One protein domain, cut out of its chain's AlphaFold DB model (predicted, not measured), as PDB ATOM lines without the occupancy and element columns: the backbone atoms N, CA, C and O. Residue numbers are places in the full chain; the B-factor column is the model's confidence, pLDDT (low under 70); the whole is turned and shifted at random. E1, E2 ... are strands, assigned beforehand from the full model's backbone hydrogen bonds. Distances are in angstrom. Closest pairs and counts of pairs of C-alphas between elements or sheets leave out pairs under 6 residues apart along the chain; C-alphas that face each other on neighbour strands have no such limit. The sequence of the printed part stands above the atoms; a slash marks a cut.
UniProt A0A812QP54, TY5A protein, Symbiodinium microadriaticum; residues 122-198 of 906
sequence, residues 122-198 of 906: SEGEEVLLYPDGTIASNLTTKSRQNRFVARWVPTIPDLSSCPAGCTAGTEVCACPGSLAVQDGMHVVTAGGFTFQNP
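Overview. This is residues 122 to 198 of the 906 residues of the protein "TY5A protein" of Symbiodinium microadriaticum (UniProt A0A812QP54). With little regular structure, two small three-stranded sheets join where E3 runs on into E4 at 70 degrees, and a long loop, residues 138 to 172, swings out from E2 and returns to E3. The 77 printed residues hold six named strands, E1 to E6, and no named helix; both sheets, E2-E1-E3 and E4-E5-E6, are antiparallel. The class is all strand, with 27 residues in named elements; the whole is compact, radius of gyration of the C-alphas 11.9 A, spans 35 by 28 by 20 A.

Arrangement. E1, residues 126 to 129, forms a hairpin with E2, residues 134 to 137, at 166 degrees; N 128 and O 136, 2.9 A apart, are within hydrogen-bond range. E3, residues 173 to 176, is E1's other antiparallel neighbour, with N 127 and O 175 within hydrogen-bond range at 2.9 A. E4, residues 178 to 182, E5, residues 185 to 190, and E6, residues 193 to 196, form a meander, each strand the antiparallel neighbour of the one before; N 180 and O 187, at 2.9 A, and N 188 and O 195, at 2.8 A, are within hydrogen-bond range. The closest C-alphas of E3 and E5, Cys 175 and Ala 190, are 5.6 A apart.

Along the chain. E1 begins at C-alpha 126, (352.758, 134.960, 241.924). E5 is 15.9 A long; E6 ends at C-alpha 196, (366.882, 129.978, 246.747).

Size, cuts and confidence. The two farthest C-alphas, Thr 141 and Asp 183, are 36.1 A apart. The printed part has no cut; the E2 to E3 link is long, 35 residues. Residues 131 to 134, 137 to 161 and 170 have pLDDT under 70.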
ATOM      1  N   SER A 122     356.214 133.795 249.707       79.69
ATOM      2  CA  SER A 122     355.266 132.886 250.364       79.69
ATOM      3  C   SER A 122     354.745 131.820 249.393       79.69
ATOM      4  O   SER A 122     354.704 132.021 248.178       79.69
ATOM      5  N   GLU A 123     354.331 130.662 249.914       79.50
ATOM      6  CA  GLU A 123     353.740 129.600 249.091       79.50
ATOM      7  C   GLU A 123     352.466 130.092 248.382       79.50
ATOM      8  O   GLU A 123     351.582 130.682 249.004       79.50
ATOM      9  N   GLY A 124     352.368 129.847 247.072       74.56
ATOM     10  CA  GLY A 124     351.222 130.259 246.259       74.56
ATOM     11  C   GLY A 124     351.249 131.717 245.787       74.56
ATOM     12  O   GLY A 124     350.337 132.120 245.064       74.56
ATOM     13  N   GLU A 125     352.273 132.504 246.138       79.56
ATOM     14  CA  GLU A 125     352.467 133.837 245.560       79.56
ATOM     15  C   GLU A 125     352.829 133.769 244.069       79.56
ATOM     16  O   GLU A 125     353.508 132.854 243.593       79.56
ATOM     17  N   GLU A 126     352.378 134.778 243.322       80.25
ATOM     18  CA  GLU A 126     352.758 134.960 241.924       80.25
ATOM     19  C   GLU A 126     354.197 135.490 241.833       80.25
ATOM     20  O   GLU A 126     354.521 136.569 242.347       80.25
ATOM     21  N   VAL A 127     355.051 134.721 241.156       82.56
ATOM     22  CA  VAL A 127     356.444 135.063 240.869       82.56
ATOM     23  C   VAL A 127     356.528 135.631 239.459       82.56
ATOM     24  O   VAL A 127     356.130 134.995 238.484       82.56
ATOM     25  N   LEU A 128     357.065 136.839 239.360       79.50
ATOM     26  CA  LEU A 128     357.249 137.573 238.117       79.50
ATOM     27  C   LEU A 128     358.662 137.334 237.575       79.50
ATOM     28  O   LEU A 128     359.630 137.631 238.274       79.50
ATOM     29  N   LEU A 129     358.770 136.810 236.349       75.94
ATOM     30  CA  LEU A 129     360.029 136.495 235.661       75.94
ATOM     31  C   LEU A 129     360.320 137.500 234.542       75.94
ATOM     32  O   LEU A 129     359.542 137.589 233.586       75.94
ATOM     33  N   TYR A 130     361.445 138.206 234.636       73.19
ATOM     34  CA  TYR A 130     361.852 139.237 233.676       73.19
ATOM     35  C   TYR A 130     362.963 138.760 232.717       73.19
ATOM     36  O   TYR A 130     363.687 137.812 233.039       73.19
ATOM     37  N   PRO A 131     363.122 139.414 231.541       66.31
ATOM     38  CA  PRO A 131     364.107 139.016 230.525       66.31
ATOM     39  C   PRO A 131     365.555 139.126 231.005       66.31
ATOM     40  O   PRO A 131     366.421 138.376 230.566       66.31
ATOM     41  N   ASP A 132     365.801 140.074 231.905       61.84
ATOM     42  CA  ASP A 132     367.097 140.394 232.506       61.84
ATOM     43  C   ASP A 132     367.518 139.390 233.604       61.84
ATOM     44  O   ASP A 132     368.563 139.547 234.234       61.84
ATOM     45  N   GLY A 133     366.709 138.352 233.851       64.62
ATOM     46  CA  GLY A 133     366.932 137.362 234.903       64.62
ATOM     47  C   GLY A 133     366.516 137.826 236.302       64.62
ATOM     48  O   GLY A 133     366.699 137.069 237.258       64.62
ATOM     49  N   THR A 134     365.942 139.027 236.445       68.38
ATOM     50  CA  THR A 134     365.382 139.497 237.717       68.38
ATOM     51  C   THR A 134     364.053 138.818 238.030       68.38
ATOM     52  O   THR A 134     363.308 138.381 237.145       68.38
ATOM     53  N   ILE A 135     363.751 138.736 239.324       71.94
ATOM     54  CA  ILE A 135     362.480 138.226 239.823       71.94
ATOM     55  C   ILE A 135     361.830 139.209 240.790       71.94
ATOM     56  O   ILE A 135     362.494 140.015 241.449       71.94
ATOM     57  N   ALA A 136     360.503 139.148 240.876       72.94
ATOM     58  CA  ALA A 136     359.737 139.910 241.853       72.94
ATOM     59  C   ALA A 136     358.528 139.120 242.365       72.94
ATOM     60  O   ALA A 136     357.947 138.308 241.649       72.94
ATOM     61  N   SER A 137     358.119 139.405 243.600       68.62
ATOM     62  CA  SER A 137     356.814 139.016 244.141       68.62
ATOM     63  C   SER A 137     355.838 140.178 243.912       68.62
ATOM     64  O   SER A 137     356.137 141.285 244.366       68.62
ATOM     65  N   ASN A 138     354.734 139.937 243.196       60.47
ATOM     66  CA  ASN A 138     353.567 140.816 242.978       60.47
ATOM     67  C   ASN A 138     353.705 142.297 243.439       60.47
ATOM     68  O   ASN A 138     353.606 142.613 244.627       60.47
ATOM     69  N   LEU A 139     353.910 143.232 242.498       53.12
ATOM     70  CA  LEU A 139     354.112 144.657 242.798       53.12
ATOM     71  C   LEU A 139     352.845 145.480 242.523       53.12
ATOM     72  O   LEU A 139     352.414 145.624 241.379       53.12
ATOM     73  N   THR A 140     352.298 146.120 243.560       46.03
ATOM     74  CA  THR A 140     351.364 147.241 243.363       46.03
ATOM     75  C   THR A 140     352.111 148.461 242.808       46.03
ATOM     76  O   THR A 140     353.337 148.566 242.884       46.03
ATOM     77  N   THR A 141     351.390 149.445 242.267       39.94
ATOM     78  CA  THR A 141     351.972 150.669 241.677       39.94
ATOM     79  C   THR A 141     352.854 151.491 242.631       39.94
ATOM     80  O   THR A 141     353.594 152.351 242.163       39.94
ATOM     81  N   LYS A 142     352.836 151.214 243.944       40.28
ATOM     82  CA  LYS A 142     353.670 151.886 244.954       40.28
ATOM     83  C   LYS A 142     355.059 151.261 245.172       40.28
ATOM     84  O   LYS A 142     355.897 151.927 245.766       40.28
ATOM     85  N   SER A 143     355.335 150.034 244.710       46.34
ATOM     86  CA  SER A 143     356.552 149.270 245.068       46.34
ATOM     87  C   SER A 143     357.560 149.047 243.923       46.34
ATOM     88  O   SER A 143     358.483 148.246 244.054       46.34
ATOM     89  N   ARG A 144     357.446 149.779 242.806       39.19
ATOM     90  CA  ARG A 144     358.249 149.610 241.568       39.19
ATOM     91  C   ARG A 144     359.742 150.011 241.639       39.19
ATOM     92  O   ARG A 144     360.254 150.561 240.664       39.19
ATOM     93  N   GLN A 145     360.453 149.802 242.746       48.81
ATOM     94  CA  GLN A 145     361.860 150.240 242.827       48.81
ATOM     95  C   GLN A 145     362.894 149.171 243.167       48.81
ATOM     96  O   GLN A 145     364.049 149.385 242.826       48.81
ATOM     97  N   ASN A 146     362.521 148.003 243.696       49.72
ATOM     98  CA  ASN A 146     363.508 146.970 244.028       49.72
ATOM     99  C   ASN A 146     363.114 145.622 243.406       49.72
ATOM    100  O   ASN A 146     362.521 144.763 244.057       49.72
ATOM    101  N   ARG A 147     363.435 145.453 242.114       58.75
ATOM    102  CA  ARG A 147     363.622 144.117 241.526       58.75
ATOM    103  C   ARG A 147     364.862 143.509 242.180       58.75
ATOM    104  O   ARG A 147     365.812 144.239 242.463       58.75
ATOM    105  N   PHE A 148     364.879 142.206 242.417       57.91
ATOM    106  CA  PHE A 148     366.089 141.538 242.888       57.91
ATOM    107  C   PHE A 148     366.463 140.423 241.929       57.91
ATOM    108  O   PHE A 148     365.619 139.747 241.341       57.91
ATOM    109  N   VAL A 149     367.765 140.271 241.745       58.34
ATOM    110  CA  VAL A 149     368.335 139.221 240.914       58.34
ATOM    111  C   VAL A 149     368.522 138.001 241.804       58.34
ATOM    112  O   VAL A 149     369.278 138.057 242.773       58.34
ATOM    113  N   ALA A 150     367.853 136.900 241.478       59.78
ATOM    114  CA  ALA A 150     368.196 135.593 242.023       59.78
ATOM    115  C   ALA A 150     368.945 134.799 240.952       59.78
ATOM    116  O   ALA A 150     368.585 134.826 239.775       59.78
ATOM    117  N   ARG A 151     370.004 134.085 241.347       56.69
ATOM    118  CA  ARG A 151     370.698 133.178 240.429       56.69
ATOM    119  C   ARG A 151     369.849 131.930 240.227       56.69
ATOM    120  O   ARG A 151     369.676 131.134 241.145       56.69
ATOM    121  N   TRP A 152     369.352 131.766 239.007       61.50
ATOM    122  CA  TRP A 152     368.691 130.544 238.577       61.50
ATOM    123  C   TRP A 152     369.663 129.376 238.563       61.50
ATOM    124  O   TRP A 152     370.774 129.479 238.039       61.50
ATOM    125  N   VAL A 153     369.207 128.242 239.079       54.19
ATOM    126  CA  VAL A 153     369.892 126.964 238.920       54.19
ATOM    127  C   VAL A 153     368.958 126.073 238.093       54.19
ATOM    128  O   VAL A 153     367.840 125.839 238.552       54.19
ATOM    129  N   PRO A 154     369.331 125.586 236.887       50.06
ATOM    130  CA  PRO A 154     370.622 125.699 236.191       50.06
ATOM    131  C   PRO A 154     370.714 126.730 235.036       50.06
ATOM    132  O   PRO A 154     371.797 126.867 234.474       50.06
ATOM    133  N   THR A 155     369.652 127.451 234.649       56.12
ATOM    134  CA  THR A 155     369.693 128.424 233.524       56.12
ATOM    135  C   THR A 155     368.664 129.550 233.671       56.12
ATOM    136  O   THR A 155     367.611 129.338 234.264       56.12
ATOM    137  N   ILE A 156     368.953 130.721 233.091       59.31
ATOM    138  CA  ILE A 156     368.047 131.886 232.993       59.31
ATOM    139  C   ILE A 156     366.916 131.580 231.978       59.31
ATOM    140  O   ILE A 156     367.201 130.926 230.972       59.31
ATOM    141  N   PRO A 157     365.656 132.011 232.201       56.16
ATOM    142  CA  PRO A 157     364.559 131.775 231.257       56.16
ATOM    143  C   PRO A 157     364.757 132.469 229.895       56.16
ATOM    144  O   PRO A 157     365.155 133.629 229.842       56.16
ATOM    145  N   ASP A 158     364.401 131.789 228.799       59.44
ATOM    146  CA  ASP A 158     364.180 132.399 227.478       59.44
ATOM    147  C   ASP A 158     362.709 132.841 227.381       59.44
ATOM    148  O   ASP A 158     361.798 132.013 227.446       59.44
ATOM    149  N   LEU A 159     362.465 134.148 227.260       56.44
ATOM    150  CA  LEU A 159     361.117 134.727 227.243       56.44
ATOM    151  C   LEU A 159     360.370 134.608 225.912       56.44
ATOM    152  O   LEU A 159     359.205 135.007 225.838       56.44
ATOM    153  N   SER A 160     360.981 134.055 224.861       60.94
ATOM    154  CA  SER A 160     360.283 133.832 223.586       60.94
ATOM    155  C   SER A 160     359.074 132.885 223.720       60.94
ATOM    156  O   SER A 160     358.171 132.903 222.880       60.94
ATOM    157  N   SER A 161     358.993 132.136 224.826       68.62
ATOM    158  CA  SER A 161     357.784 131.469 225.306       68.62
ATOM    159  C   SER A 161     357.792 131.400 226.832       68.62
ATOM    160  O   SER A 161     358.709 130.808 227.400       68.62
ATOM    161  N   CYS A 162     356.767 131.944 227.501       72.56
ATOM    162  CA  CYS A 162     356.665 131.770 228.949       72.56
ATOM    163  C   CYS A 162     356.705 130.286 229.327       72.56
ATOM    164  O   CYS A 162     356.126 129.460 228.610       72.56
ATOM    165  N   PRO A 163     357.359 129.932 230.445       74.81
ATOM    166  CA  PRO A 163     357.515 128.536 230.805       74.81
ATOM    167  C   PRO A 163     356.167 127.852 231.047       74.81
ATOM    168  O   PRO A 163     355.169 128.497 231.385       74.81
ATOM    169  N   ALA A 164     356.123 126.529 230.878       74.12
ATOM    170  CA  ALA A 164     354.893 125.766 231.048       74.12
ATOM    171  C   ALA A 164     354.287 125.993 232.448       74.12
ATOM    172  O   ALA A 164     354.961 125.816 233.461       74.12
ATOM    173  N   GLY A 165     353.007 126.379 232.493       79.06
ATOM    174  CA  GLY A 165     352.298 126.715 233.736       79.06
ATOM    175  C   GLY A 165     352.354 128.194 234.136       79.06
ATOM    176  O   GLY A 165     351.740 128.557 235.134       79.06
ATOM    177  N   CYS A 166     353.030 129.046 233.360       83.69
ATOM    178  CA  CYS A 166     353.058 130.494 233.553       83.69
ATOM    179  C   CYS A 166     352.137 131.232 232.568       83.69
ATOM    180  O   CYS A 166     351.869 130.758 231.463       83.69
ATOM    181  N   THR A 167     351.688 132.423 232.955       86.75
ATOM    182  CA  THR A 167     350.884 133.334 232.132       86.75
ATOM    183  C   THR A 167     351.782 134.411 231.525       86.75
ATOM    184  O   THR A 167     352.579 135.027 232.230       86.75
ATOM    185  N   ALA A 168     351.656 134.655 230.220       80.25
ATOM    186  CA  ALA A 168     352.430 135.684 229.530       80.25
ATOM    187  C   ALA A 168     351.842 137.087 229.738       80.25
ATOM    188  O   ALA A 168     350.669 137.320 229.442       80.25
ATOM    189  N   GLY A 169     352.669 138.013 230.226       74.00
ATOM    190  CA  GLY A 169     352.419 139.453 230.238       74.00
ATOM    191  C   GLY A 169     353.161 140.175 229.106       74.00
ATOM    192  O   GLY A 169     353.824 139.552 228.283       74.00
ATOM    193  N   THR A 170     353.058 141.506 229.060       68.88
ATOM    194  CA  THR A 170     353.720 142.336 228.032       68.88
ATOM    195  C   THR A 170     355.240 142.424 228.193       68.88
ATOM    196  O   THR A 170     355.931 142.594 227.198       68.88
ATOM    197  N   GLU A 171     355.756 142.304 229.420       71.81
ATOM    198  CA  GLU A 171     357.189 142.468 229.745       71.81
ATOM    199  C   GLU A 171     357.721 141.373 230.692       71.81
ATOM    200  O   GLU A 171     358.869 141.422 231.126       71.81
ATOM    201  N   VAL A 172     356.879 140.406 231.071       77.31
ATOM    202  CA  VAL A 172     357.138 139.488 232.190       77.31
ATOM    203  C   VAL A 172     356.318 138.204 232.045       77.31
ATOM    204  O   VAL A 172     355.203 138.239 231.520       77.31
ATOM    205  N   CYS A 173     356.828 137.080 232.545       80.50
ATOM    206  CA  CYS A 173     356.032 135.866 232.746       80.50
ATOM    207  C   CYS A 173     355.593 135.763 234.207       80.50
ATOM    208  O   CYS A 173     356.423 135.812 235.110       80.50
ATOM    209  N   ALA A 174     354.295 135.594 234.439       85.50
ATOM    210  CA  ALA A 174     353.729 135.380 235.762       85.50
ATOM    211  C   ALA A 174     353.588 133.879 236.034       85.50
ATOM    212  O   ALA A 174     352.839 133.183 235.348       85.50
ATOM    213  N   CYS A 175     354.316 133.369 237.018       84.81
ATOM    214  CA  CYS A 175     354.371 131.950 237.339       84.81
ATOM    215  C   CYS A 175     353.850 131.694 238.758       84.81
ATOM    216  O   CYS A 175     354.248 132.404 239.683       84.81
ATOM    217  N   PRO A 176     353.029 130.654 238.978       85.50
ATOM    218  CA  PRO A 176     352.717 130.196 240.327       85.50
ATOM    219  C   PRO A 176     353.997 129.720 241.026       85.50
ATOM    220  O   PRO A 176     354.680 128.824 240.520       85.50
ATOM    221  N   GLY A 177     354.334 130.326 242.165       83.75
ATOM    222  CA  GLY A 177     355.454 129.903 242.998       83.75
ATOM    223  C   GLY A 177     355.063 128.764 243.939       83.75
ATOM    224  O   GLY A 177     354.028 128.818 244.603       83.75
ATOM    225  N   SER A 178     355.914 127.744 244.028       86.12
ATOM    226  CA  SER A 178     355.824 126.690 245.046       86.12
ATOM    227  C   SER A 178     357.081 126.687 245.906       86.12
ATOM    228  O   SER A 178     358.181 126.881 245.389       86.12
ATOM    229  N   LEU A 179     356.919 126.495 247.213       86.06
ATOM    230  CA  LEU A 179     358.015 126.512 248.175       86.06
ATOM    231  C   LEU A 179     358.356 125.082 248.605       86.06
ATOM    232  O   LEU A 179     357.470 124.305 248.952       86.06
ATOM    233  N   ALA A 180     359.640 124.741 248.612       85.69
ATOM    234  CA  ALA A 180     360.141 123.467 249.118       85.69
ATOM    235  C   ALA A 180     361.434 123.672 249.916       85.69
ATOM    236  O   ALA A 180     362.086 124.707 249.800       85.69
ATOM    237  N   VAL A 181     361.816 122.679 250.720       82.25
ATOM    238  CA  VAL A 181     363.136 122.633 251.364       82.25
ATOM    239  C   VAL A 181     364.011 121.646 250.597       82.25
ATOM    240  O   VAL A 181     363.641 120.481 250.455       82.25
ATOM    241  N   GLN A 182     365.167 122.098 250.117       80.25
ATOM    242  CA  GLN A 182     366.155 121.280 249.412       80.25
ATOM    243  C   GLN A 182     367.544 121.552 249.996       80.25
ATOM    244  O   GLN A 182     367.960 122.702 250.092       80.25
ATOM    245  N   ASP A 183     368.239 120.496 250.427       78.44
ATOM    246  CA  ASP A 183     369.556 120.578 251.085       78.44
ATOM    247  C   ASP A 183     369.603 121.573 252.265       78.44
ATOM    248  O   ASP A 183     370.611 122.222 252.525       78.44
ATOM    249  N   GLY A 184     368.484 121.698 252.990       71.56
ATOM    250  CA  GLY A 184     368.339 122.621 254.121       71.56
ATOM    251  C   GLY A 184     368.059 124.078 253.736       71.56
ATOM    252  O   GLY A 184     367.858 124.895 254.627       71.56
ATOM    253  N   MET A 185     367.991 124.407 252.443       78.62
ATOM    254  CA  MET A 185     367.612 125.731 251.953       78.62
ATOM    255  C   MET A 185     366.151 125.758 251.518       78.62
ATOM    256  O   MET A 185     365.638 124.799 250.937       78.62
ATOM    257  N   HIS A 186     365.486 126.886 251.744       84.25
ATOM    258  CA  HIS A 186     364.178 127.140 251.157       84.25
ATOM    259  C   HIS A 186     364.355 127.495 249.685       84.25
ATOM    260  O   HIS A 186     365.122 128.391 249.346       84.25
ATOM    261  N   VAL A 187     363.662 126.786 248.803       86.19
ATOM    262  CA  VAL A 187     363.768 126.931 247.351       86.19
ATOM    263  C   VAL A 187     362.382 127.200 246.791       86.19
ATOM    264  O   VAL A 187     361.422 126.495 247.110       86.19
ATOM    265  N   VAL A 188     362.279 128.222 245.950       87.00
ATOM    266  CA  VAL A 188     361.078 128.478 245.159       87.00
ATOM    267  C   VAL A 188     361.224 127.779 243.816       87.00
ATOM    268  O   VAL A 188     362.229 127.949 243.125       87.00
ATOM    269  N   THR A 189     360.200 127.023 243.434       86.19
ATOM    270  CA  THR A 189     360.047 126.463 242.090       86.19
ATOM    271  C   THR A 189     358.925 127.194 241.365       86.19
ATOM    272  O   THR A 189     357.789 127.215 241.846       86.19
ATOM    273  N   ALA A 190     359.233 127.775 240.207       83.25
ATOM    274  CA  ALA A 190     358.284 128.510 239.376       83.25
ATOM    275  C   ALA A 190     358.631 128.320 237.893       83.25
ATOM    276  O   ALA A 190     359.782 128.480 237.491       83.25
ATOM    277  N   GLY A 191     357.648 127.940 237.070       76.94
ATOM    278  CA  GLY A 191     357.851 127.785 235.624       76.94
ATOM    279  C   GLY A 191     358.914 126.752 235.223       76.94
ATOM    280  O   GLY A 191     359.583 126.928 234.216       76.94
ATOM    281  N   GLY A 192     359.123 125.693 236.012       76.00
ATOM    282  CA  GLY A 192     360.170 124.693 235.744       76.00
ATOM    283  C   GLY A 192     361.588 125.123 236.134       76.00
ATOM    284  O   GLY A 192     362.530 124.370 235.902       76.00
ATOM    285  N   PHE A 193     361.737 126.291 236.759       75.94
ATOM    286  CA  PHE A 193     362.999 126.784 237.291       75.94
ATOM    287  C   PHE A 193     362.989 126.804 238.818       75.94
ATOM    288  O   PHE A 193     361.927 126.897 239.437       75.94
ATOM    289  N   THR A 194     364.182 126.766 239.413       78.75
ATOM    290  CA  THR A 194     364.378 126.779 240.866       78.75
ATOM    291  C   THR A 194     365.385 127.842 241.291       78.75
ATOM    292  O   THR A 194     366.417 128.014 240.635       78.75
ATOM    293  N   PHE A 195     365.109 128.522 242.403       79.50
ATOM    294  CA  PHE A 195     366.027 129.476 243.030       79.50
ATOM    295  C   PHE A 195     365.869 129.480 244.558       79.50
ATOM    296  O   PHE A 195     364.805 129.148 245.080       79.50
ATOM    297  N   GLN A 196     366.922 129.863 245.285       83.56
ATOM    298  CA  GLN A 196     366.882 129.978 246.747       83.56
ATOM    299  C   GLN A 196     365.943 131.116 247.170       83.56
ATOM    300  O   GLN A 196     366.098 132.250 246.722       83.56
ATOM    301  N   ASN A 197     364.986 130.820 248.047       86.12
ATOM    302  CA  ASN A 197     364.143 131.816 248.691       86.12
ATOM    303  C   ASN A 197     364.955 132.517 249.790       86.12
ATOM    304  O   ASN A 197     365.328 131.860 250.765       86.12
ATOM    305  N   PRO A 198     365.257 133.812 249.649       87.38
ATOM    306  CA  PRO A 198     366.144 134.475 250.585       87.38
ATOM    307  C   PRO A 198     365.447 134.763 251.928       87.38
ATOM    308  O   PRO A 198     364.259 135.122 251.943       87.38
TER     309      PRO A 198